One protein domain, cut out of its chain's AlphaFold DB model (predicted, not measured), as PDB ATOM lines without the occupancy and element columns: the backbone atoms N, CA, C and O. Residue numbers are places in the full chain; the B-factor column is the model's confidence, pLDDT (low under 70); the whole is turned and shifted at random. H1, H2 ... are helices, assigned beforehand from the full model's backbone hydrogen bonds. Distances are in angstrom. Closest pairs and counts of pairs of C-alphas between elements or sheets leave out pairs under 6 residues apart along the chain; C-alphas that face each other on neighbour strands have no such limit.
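AT A GLANCE: This is residues 4 to 74 of the 160 residues of the protein "3HCDH_N domain-containing protein" of Oesophagostomum dentatum (UniProt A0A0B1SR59). The longest helix, H3, is one edge of a thin slab of three helices in a row, H3, H2 and H1, with each helix folding back beside the one before it and H2 in the middle. At the end of H3 the chain turns a corner into H4, and residues 64 to 74, of which 64 to 72 belong to H4, stick out from the slab as a free arm. The printed part has 71 residues with four named helices, H1 H2 H3 H4 along the chain, and no named strand; its class is all helix. The whole is loose, with a radius of gyration of the C-alphas of 14.7 A, and elongated, spanning 44 by 28 by 20 A.

HOW THE PARTS SIT: Start at H3, residues 39 to 55, and look from it to H2, residues 22 to 36. These two touch, and their closest C-alphas, those of Gly 34 and Gly 42, are 3.6 A apart. They run opposite ways at a shallow tilt of 11 degrees and form a helical hairpin. Now find H1, residues 4 to 17, which H2 touches with residues 24 to 28 alone; the closest C-alphas, those of Lys 10 and Leu 25, are 6.8 A apart. H1 and H2 are also a helical hairpin, running opposite ways at a shallow tilt of 17 degrees. H1 and H3 are apart. Now go to H4, residues 57 to 72: it is close to H3 but not clearly touching, about perpendicular at 76 degrees, and the closest C-alphas, those of Leu 53 and Ser 59, are 6.5 A apart. H4 is apart from H1, and only just apart from H2, with a closest distance of 8.1 A. In H1, H2 and H4 every O i to N i+4 pair is within hydrogen-bond range; in H3 12 of 13 are.

IN THESE COORDINATES: Find C-alpha 39 at (244.985, 186.459, 182.133); from there H3 runs 24.5 A to C-alpha 55 at (226.925, 196.360, 168.833). H4 then runs 22.3 A from Asn 57 to C-alpha 72 at (221.838, 218.525, 180.120). Before H3, H2 runs 21.3 A from Pro 22 to Val 36. H1 runs 20.1 A from C-alpha 4 at (228.458, 177.896, 193.539) to Thr 17.

THE WHOLE: The two C-alphas farthest apart are those of Ile 4 and Lys 74, at 46.3 A. Without residues 64 to 74, which stand free, the body has 60 residues and spans 32 by 27 by 11 A. The printed part has no cut, and the links H1 to H2, H2 to H3 and H3 to H4 are tight. The mean pLDDT of the printed part is 94.2, and no printed residue is under 70.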
ATOM      1  N   ILE A   4     229.479 177.383 192.618       86.31
ATOM      2  CA  ILE A   4     228.458 177.896 193.539       86.31
ATOM      3  C   ILE A   4     228.444 179.432 193.541       86.31
ATOM      4  O   ILE A   4     227.381 180.041 193.410       86.31
ATOM      5  N   VAL A   5     229.619 180.067 193.599       88.19
ATOM      6  CA  VAL A   5     229.751 181.533 193.601       88.19
ATOM      7  C   VAL A   5     229.232 182.129 192.293       88.19
ATOM      8  O   VAL A   5     228.468 183.091 192.316       88.19
ATOM      9  N   MET A   6     229.579 181.535 191.149       88.56
ATOM     10  CA  MET A   6     229.119 182.029 189.844       88.56
ATOM     11  C   MET A   6     227.604 181.921 189.669       88.56
ATOM     12  O   MET A   6     226.987 182.839 189.129       88.56
ATOM     13  N   ARG A   7     226.993 180.832 190.154       90.94
ATOM     14  CA  ARG A   7     225.534 180.671 190.142       90.94
ATOM     15  C   ARG A   7     224.857 181.753 190.981       90.94
ATOM     16  O   ARG A   7     223.978 182.444 190.481       90.94
ATOM     17  N   PHE A   8     225.333 181.966 192.207       93.69
ATOM     18  CA  PHE A   8     224.800 182.998 193.096       93.69
ATOM     19  C   PHE A   8     224.915 184.412 192.501       93.69
ATOM     20  O   PHE A   8     223.953 185.183 192.532       93.69
ATOM     21  N   LEU A   9     226.076 184.758 191.929       93.38
ATOM     22  CA  LEU A   9     226.287 186.058 191.285       93.38
ATOM     23  C   LEU A   9     225.362 186.247 190.080       93.38
ATOM     24  O   LEU A   9     224.769 187.316 189.935       93.38
ATOM     25  N   LYS A  10     225.191 185.210 189.253       92.50
ATOM     26  CA  LYS A  10     224.290 185.245 188.098       92.50
ATOM     27  C   LYS A  10     222.837 185.449 188.522       92.50
ATOM     28  O   LYS A  10     222.184 186.339 187.984       92.50
ATOM     29  N   ASP A  11     222.358 184.704 189.517       94.38
ATOM     30  CA  ASP A  11     220.986 184.828 190.028       94.38
ATOM     31  C   ASP A  11     220.729 186.234 190.596       94.38
ATOM     32  O   ASP A  11     219.696 186.854 190.324       94.38
ATOM     33  N   LYS A  12     221.706 186.789 191.326       95.44
ATOM     34  CA  LYS A  12     221.638 188.157 191.853       95.44
ATOM     35  C   LYS A  12     221.595 189.203 190.738       95.44
ATOM     36  O   LYS A  12     220.767 190.112 190.804       95.44
ATOM     37  N   VAL A  13     222.454 189.072 189.725       95.44
ATOM     38  CA  VAL A  13     222.473 189.973 188.565       95.44
ATOM     39  C   VAL A  13     221.146 189.904 187.822       95.44
ATOM     40  O   VAL A  13     220.538 190.944 187.610       95.44
ATOM     41  N   MET A  14     220.649 188.708 187.501       94.44
ATOM     42  CA  MET A  14     219.372 188.528 186.801       94.44
ATOM     43  C   MET A  14     218.206 189.171 187.556       94.44
ATOM     44  O   MET A  14     217.385 189.856 186.949       94.44
ATOM     45  N   LYS A  15     218.165 189.017 188.885       95.88
ATOM     46  CA  LYS A  15     217.134 189.635 189.727       95.88
ATOM     47  C   LYS A  15     217.195 191.166 189.713       95.88
ATOM     48  O   LYS A  15     216.152 191.807 189.735       95.88
ATOM     49  N   GLN A  16     218.392 191.757 189.699       94.06
ATOM     50  CA  GLN A  16     218.564 193.216 189.714       94.06
ATOM     51  C   GLN A  16     218.394 193.860 188.333       94.06
ATOM     52  O   GLN A  16     217.932 194.993 188.244       94.06
ATOM     53  N   THR A  17     218.771 193.159 187.264       91.94
ATOM     54  CA  THR A  17     218.743 193.683 185.889       91.94
ATOM     55  C   THR A  17     217.456 193.341 185.140       91.94
ATOM     56  O   THR A  17     217.232 193.859 184.046       91.94
ATOM     57  N   GLY A  18     216.637 192.429 185.676       92.44
ATOM     58  CA  GLY A  18     215.466 191.888 184.984       92.44
ATOM     59  C   GLY A  18     215.816 191.136 183.696       92.44
ATOM     60  O   GLY A  18     214.953 190.966 182.846       92.44
ATOM     61  N   GLY A  19     217.083 190.741 183.509       90.75
ATOM     62  CA  GLY A  19     217.567 190.059 182.303       90.75
ATOM     63  C   GLY A  19     217.759 190.949 181.068       90.75
ATOM     64  O   GLY A  19     218.197 190.456 180.034       90.75
ATOM     65  N   ASN A  20     217.497 192.256 181.159       93.81
ATOM     66  CA  ASN A  20     217.520 193.155 179.998       93.81
ATOM     67  C   ASN A  20     218.917 193.668 179.628       93.81
ATOM     68  O   ASN A  20     219.104 194.227 178.548       93.81
ATOM     69  N   TYR A  21     219.894 193.503 180.522       95.50
ATOM     70  CA  TYR A  21     221.238 194.053 180.377       95.50
ATOM     71  C   TYR A  21     222.251 192.916 180.180       95.50
ATOM     72  O   TYR A  21     222.554 192.209 181.144       95.50
ATOM     73  N   PRO A  22     222.805 192.737 178.964       94.38
ATOM     74  CA  PRO A  22     223.755 191.656 178.691       94.38
ATOM     75  C   PRO A  22     225.145 191.908 179.300       94.38
ATOM     76  O   PRO A  22     225.847 190.959 179.644       94.38
ATOM     77  N   ALA A  23     225.539 193.176 179.479       95.88
ATOM     78  CA  ALA A  23     226.881 193.538 179.945       95.88
ATOM     79  C   ALA A  23     227.232 192.981 181.341       95.88
ATOM     80  O   ALA A  23     228.283 192.355 181.459       95.88
ATOM     81  N   PRO A  24     226.381 193.095 182.385       96.00
ATOM     82  CA  PRO A  24     226.670 192.510 183.697       96.00
ATOM     83  C   PRO A  24     226.948 191.000 183.681       96.00
ATOM     84  O   PRO A  24     227.793 190.528 184.438       96.00
ATOM     85  N   LEU A  25     226.271 190.236 182.816       94.00
ATOM     86  CA  LEU A  25     226.497 188.793 182.688       94.00
ATOM     87  C   LEU A  25     227.826 188.493 181.989       94.00
ATOM     88  O   LEU A  25     228.606 187.682 182.483       94.00
ATOM     89  N   LYS A  26     228.109 189.192 180.886       94.56
ATOM     90  CA  LYS A  26     229.369 189.055 180.142       94.56
ATOM     91  C   LYS A  26     230.579 189.454 180.990       94.56
ATOM     92  O   LYS A  26     231.589 188.767 180.954       94.56
ATOM     93  N   ILE A  27     230.457 190.481 181.838       95.25
ATOM     94  CA  ILE A  27     231.506 190.862 182.800       95.25
ATOM     95  C   ILE A  27     231.827 189.700 183.751       95.25
ATOM     96  O   ILE A  27     232.998 189.380 183.951       95.25
ATOM     97  N   LEU A  28     230.811 189.033 184.312       93.44
ATOM     98  CA  LEU A  28     231.023 187.870 185.182       93.44
ATOM     99  C   LEU A  28     231.744 186.729 184.447       93.44
ATOM    100  O   LEU A  28     232.642 186.102 185.009       93.44
ATOM    101  N   GLU A  29     231.367 186.461 183.195       91.94
ATOM    102  CA  GLU A  29     232.007 185.437 182.363       91.94
ATOM    103  C   GLU A  29     233.471 185.774 182.062       91.94
ATOM    104  O   GLU A  29     234.332 184.906 182.221       91.94
ATOM    105  N   THR A  30     233.765 187.030 181.713       93.88
ATOM    106  CA  THR A  30     235.124 187.506 181.426       93.88
ATOM    107  C   THR A  30     236.031 187.414 182.642       93.88
ATOM    108  O   THR A  30     237.123 186.851 182.549       93.88
ATOM    109  N   VAL A  31     235.565 187.870 183.811       92.69
ATOM    110  CA  VAL A  31     236.341 187.764 185.057       92.69
ATOM    111  C   VAL A  31     236.592 186.302 185.421       92.69
ATOM    112  O   VAL A  31     237.711 185.940 185.790       92.69
ATOM    113  N   ARG A  32     235.583 185.430 185.276       91.31
ATOM    114  CA  ARG A  32     235.760 183.992 185.519       91.31
ATOM    115  C   ARG A  32     236.822 183.411 184.591       91.31
ATOM    116  O   ARG A  32     237.663 182.652 185.062       91.31
ATOM    117  N   LYS A  33     236.778 183.743 183.299       91.12
ATOM    118  CA  LYS A  33     237.705 183.203 182.302       91.12
ATOM    119  C   LYS A  33     239.139 183.653 182.569       91.12
ATOM    120  O   LYS A  33     240.012 182.802 182.672       91.12
ATOM    121  N   GLY A  34     239.355 184.946 182.816       92.56
ATOM    122  CA  GLY A  34     240.680 185.475 183.158       92.56
ATOM    123  C   GLY A  34     241.270 184.874 184.435       92.56
ATOM    124  O   GLY A  34     242.477 184.680 184.537       92.56
ATOM    125  N   HIS A  35     240.420 184.525 185.403       89.62
ATOM    126  CA  HIS A  35     240.860 183.903 186.650       89.62
ATOM    127  C   HIS A  35     241.071 182.379 186.554       89.62
ATOM    128  O   HIS A  35     241.874 181.836 187.307       89.62
ATOM    129  N   VAL A  36     240.328 181.668 185.696       89.44
ATOM    130  CA  VAL A  36     240.389 180.196 185.589       89.44
ATOM    131  C   VAL A  36     241.355 179.729 184.506       89.44
ATOM    132  O   VAL A  36     242.076 178.763 184.727       89.44
ATOM    133  N   GLU A  37     241.337 180.373 183.341       89.19
ATOM    134  CA  GLU A  37     242.069 179.926 182.148       89.19
ATOM    135  C   GLU A  37     243.397 180.670 181.969       89.19
ATOM    136  O   GLU A  37     244.290 180.152 181.314       89.19
ATOM    137  N   GLY A  38     243.552 181.834 182.606       91.44
ATOM    138  CA  GLY A  38     244.743 182.669 182.494       91.44
ATOM    139  C   GLY A  38     244.400 184.082 182.038       91.44
ATOM    140  O   GLY A  38     243.382 184.330 181.388       91.44
ATOM    141  N   ILE A  39     245.246 185.043 182.411       91.81
ATOM    142  CA  ILE A  39     244.985 186.459 182.133       91.81
ATOM    143  C   ILE A  39     245.027 186.767 180.628       91.81
ATOM    144  O   ILE A  39     244.243 187.582 180.152       91.81
ATOM    145  N   THR A  40     245.886 186.081 179.869       93.94
ATOM    146  CA  THR A  40     246.038 186.255 178.416       93.94
ATOM    147  C   THR A  40     244.761 185.853 177.674       93.94
ATOM    148  O   THR A  40     244.225 186.620 176.873       93.94
ATOM    149  N   GLU A  41     244.215 184.685 178.002       92.44
ATOM    150  CA  GLU A  41     242.946 184.160 177.497       92.44
ATOM    151  C   GLU A  41     241.766 185.023 177.965       92.44
ATOM    152  O   GLU A  41     240.804 185.235 177.219       92.44
ATOM    153  N   GLY A  42     241.861 185.552 179.189       93.81
ATOM    154  CA  GLY A  42     240.937 186.533 179.746       93.81
ATOM    155  C   GLY A  42     240.839 187.796 178.894       93.81
ATOM    156  O   GLY A  42     239.733 188.166 178.509       93.81
ATOM    157  N   TYR A  43     241.970 188.413 178.539       95.69
ATOM    158  CA  TYR A  43     242.003 189.605 177.684       95.69
ATOM    159  C   TYR A  43     241.476 189.336 176.274       95.69
ATOM    160  O   TYR A  43     240.713 190.136 175.730       95.69
ATOM    161  N   ALA A  44     241.835 188.193 175.678       95.81
ATOM    162  CA  ALA A  44     241.315 187.814 174.367       95.81
ATOM    163  C   ALA A  44     239.778 187.706 174.383       95.81
ATOM    164  O   ALA A  44     239.095 188.208 173.488       95.81
ATOM    165  N   PHE A  45     239.219 187.100 175.431       95.88
ATOM    166  CA  PHE A  45     237.774 186.973 175.599       95.88
ATOM    167  C   PHE A  45     237.087 188.284 176.001       95.88
ATOM    168  O   PHE A  45     235.967 188.539 175.560       95.88
ATOM    169  N   GLU A  46     237.751 189.134 176.786       96.69
ATOM    170  CA  GLU A  46     237.286 190.487 177.098       96.69
ATOM    171  C   GLU A  46     237.090 191.297 175.819       96.69
ATOM    172  O   GLU A  46     236.018 191.866 175.620       96.69
ATOM    173  N   SER A  47     238.088 191.293 174.932       96.75
ATOM    174  CA  SER A  47     238.037 192.003 173.653       96.75
ATOM    175  C   SER A  47     236.858 191.540 172.789       96.75
ATOM    176  O   SER A  47     236.099 192.367 172.277       96.75
ATOM    177  N   GLN A  48     236.638 190.223 172.697       96.25
ATOM    178  CA  GLN A  48     235.494 189.649 171.983       96.25
ATOM    179  C   GLN A  48     234.159 190.089 172.600       96.25
ATOM    180  O   GLN A  48     233.302 190.632 171.903       96.25
ATOM    181  N   CYS A  49     233.997 189.922 173.916       96.44
ATOM    182  CA  CYS A  49     232.774 190.306 174.620       96.44
ATOM    183  C   CYS A  49     232.498 191.810 174.516       96.44
ATOM    184  O   CYS A  49     231.348 192.219 174.365       96.44
ATOM    185  N   PHE A  50     233.535 192.644 174.580       96.75
ATOM    186  CA  PHE A  50     233.417 194.085 174.394       96.75
ATOM    187  C   PHE A  50     232.902 194.427 172.989       96.75
ATOM    188  O   PHE A  50     231.957 195.209 172.854       96.75
ATOM    189  N   GLY A  51     233.467 193.788 171.958       96.44
ATOM    190  CA  GLY A  51     233.025 193.925 170.571       96.44
ATOM    191  C   GLY A  51     231.576 193.478 170.347       96.44
ATOM    192  O   GLY A  51     230.835 194.130 169.618       96.44
ATOM    193  N   GLU A  52     231.126 192.419 171.023       95.75
ATOM    194  CA  GLU A  52     229.716 192.012 171.001       95.75
ATOM    195  C   GLU A  52     228.821 193.059 171.679       95.75
ATOM    196  O   GLU A  52     227.804 193.482 171.122       95.75
ATOM    197  N   LEU A  53     229.201 193.515 172.877       97.06
ATOM    198  CA  LEU A  53     228.392 194.425 173.687       97.06
ATOM    199  C   LEU A  53     228.205 195.791 173.029       97.06
ATOM    200  O   LEU A  53     227.098 196.329 173.078       97.06
ATOM    201  N   ILE A  54     229.233 196.349 172.384       96.31
ATOM    202  CA  ILE A  54     229.128 197.656 171.715       96.31
ATOM    203  C   ILE A  54     228.135 197.646 170.543       96.31
ATOM    204  O   ILE A  54     227.528 198.673 170.240       96.31
ATOM    205  N   GLN A  55     227.893 196.486 169.925       96.38
ATOM    206  CA  GLN A  55     226.925 196.360 168.833       96.38
ATOM    207  C   GLN A  55     225.469 196.262 169.312       96.38
ATOM    208  O   GLN A  55     224.551 196.511 168.523       96.38
ATOM    209  N   THR A  56     225.244 195.959 170.595       96.56
ATOM    210  CA  THR A  56     223.898 195.795 171.164       96.56
ATOM    211  C   THR A  56     223.095 197.097 171.191       96.56
ATOM    212  O   THR A  56     223.631 198.195 171.367       96.56
ATOM    213  N   ASN A  57     221.769 196.973 171.086       96.31
ATOM    214  CA  ASN A  57     220.856 198.115 171.189       96.31
ATOM    215  C   ASN A  57     220.911 198.766 172.578       96.31
ATOM    216  O   ASN A  57     220.848 199.987 172.691       96.31
ATOM    217  N   GLN A  58     221.082 197.962 173.631       96.06
ATOM    218  CA  GLN A  58     221.201 198.429 175.010       96.06
ATOM    219  C   GLN A  58     222.424 199.330 175.189       96.06
ATOM    220  O   GLN A  58     222.308 200.398 175.783       96.06
ATOM    221  N   SER A  59     223.582 198.927 174.650       96.62
ATOM    222  CA  SER A  59     224.800 199.739 174.705       96.62
ATOM    223  C   SER A  59     224.604 201.076 173.991       96.62
ATOM    224  O   SER A  59     224.807 202.132 174.592       96.62
ATOM    225  N   LYS A  60     224.089 201.051 172.755       96.56
ATOM    226  CA  LYS A  60     223.792 202.265 171.974       96.56
ATOM    227  C   LYS A  60     222.830 203.205 172.710       96.56
ATOM    228  O   LYS A  60     223.078 204.409 172.769       96.56
ATOM    229  N   ALA A  61     221.775 202.666 173.323       97.31
ATOM    230  CA  ALA A  61     220.817 203.449 174.102       97.31
ATOM    231  C   ALA A  61     221.452 204.082 175.351       97.31
ATOM    232  O   ALA A  61     221.249 205.267 175.611       97.31
ATOM    233  N   LEU A  62     222.257 203.327 176.106       97.25
ATOM    234  CA  LEU A  62     222.946 203.833 177.297       97.25
ATOM    235  C   LEU A  62     223.988 204.905 176.951       97.25
ATOM    236  O   LEU A  62     224.088 205.899 177.665       97.25
ATOM    237  N   VAL A  63     224.711 204.752 175.838       97.31
ATOM    238  CA  VAL A  63     225.618 205.789 175.315       97.31
ATOM    239  C   VAL A  63     224.836 207.046 174.923       97.31
ATOM    240  O   VAL A  63     225.242 208.156 175.262       97.31
ATOM    241  N   GLY A  64     223.676 206.891 174.278       97.56
ATOM    242  CA  GLY A  64     222.772 208.005 173.984       97.56
ATOM    243  C   GLY A  64     222.320 208.749 175.245       97.56
ATOM    244  O   GLY A  64     222.410 209.976 175.300       97.56
ATOM    245  N   LEU A  65     221.909 208.021 176.289       97.56
ATOM    246  CA  LEU A  65     221.548 208.600 177.590       97.56
ATOM    247  C   LEU A  65     222.734 209.296 178.265       97.56
ATOM    248  O   LEU A  65     222.563 210.370 178.843       97.56
ATOM    249  N   PHE A  66     223.937 208.727 178.172       97.25
ATOM    250  CA  PHE A  66     225.154 209.346 178.691       97.25
ATOM    251  C   PHE A  66     225.426 210.693 178.011       97.25
ATOM    252  O   PHE A  66     225.583 211.705 178.702       97.25
ATOM    253  N   ASN A  67     225.390 210.731 176.678       96.62
ATOM    254  CA  ASN A  67     225.574 211.959 175.903       96.62
ATOM    255  C   ASN A  67     224.489 212.991 176.237       96.62
ATOM    256  O   ASN A  67     224.807 214.136 176.554       96.62
ATOM    257  N   GLY A  68     223.221 212.571 176.269       96.25
ATOM    258  CA  GLY A  68     222.101 213.434 176.649       96.25
ATOM    259  C   GLY A  68     222.256 214.012 178.058       96.25
ATOM    260  O   GLY A  68     222.118 215.218 178.253       96.25
ATOM    261  N   SER A  69     222.626 213.186 179.040       95.94
ATOM    262  CA  SER A  69     222.855 213.639 180.418       95.94
ATOM    263  C   SER A  69     224.045 214.598 180.538       95.94
ATOM    264  O   SER A  69     224.003 215.532 181.338       95.94
ATOM    265  N   THR A  70     225.085 214.402 179.722       95.00
ATOM    266  CA  THR A  70     226.265 215.273 179.668       95.00
ATOM    267  C   THR A  70     225.899 216.643 179.108       95.00
ATOM    268  O   THR A  70     226.279 217.658 179.687       95.00
ATOM    269  N   GLU A  71     225.100 216.686 178.040       94.06
ATOM    270  CA  GLU A  71     224.593 217.939 177.475       94.06
ATOM    271  C   GLU A  71     223.631 218.659 178.431       94.06
ATOM    272  O   GLU A  71     223.739 219.870 178.610       94.06
ATOM    273  N   CYS A  72     222.748 217.937 179.128       93.69
ATOM    274  CA  CYS A  72     221.838 218.525 180.120       93.69
ATOM    275  C   CYS A  72     222.549 219.146 181.334       93.69
ATOM    276  O   CYS A  72     221.966 219.997 182.001       93.69
ATOM    277  N   ARG A  73     223.789 218.740 181.641       91.88
ATOM    278  CA  ARG A  73     224.596 219.346 182.716       91.88
ATOM    279  C   ARG A  73     225.256 220.664 182.303       91.88
ATOM    280  O   ARG A  73     225.720 221.396 183.176       91.88
ATOM    281  N   LYS A  74     225.320 220.971 181.005       91.62
ATOM    282  CA  LYS A  74     225.864 222.233 180.494       91.62
ATOM    283  C   LYS A  74     224.779 223.307 180.512       91.62
ATOM    284  O   LYS A  74     223.628 223.054 180.159       91.62
TER     285      LYS A  74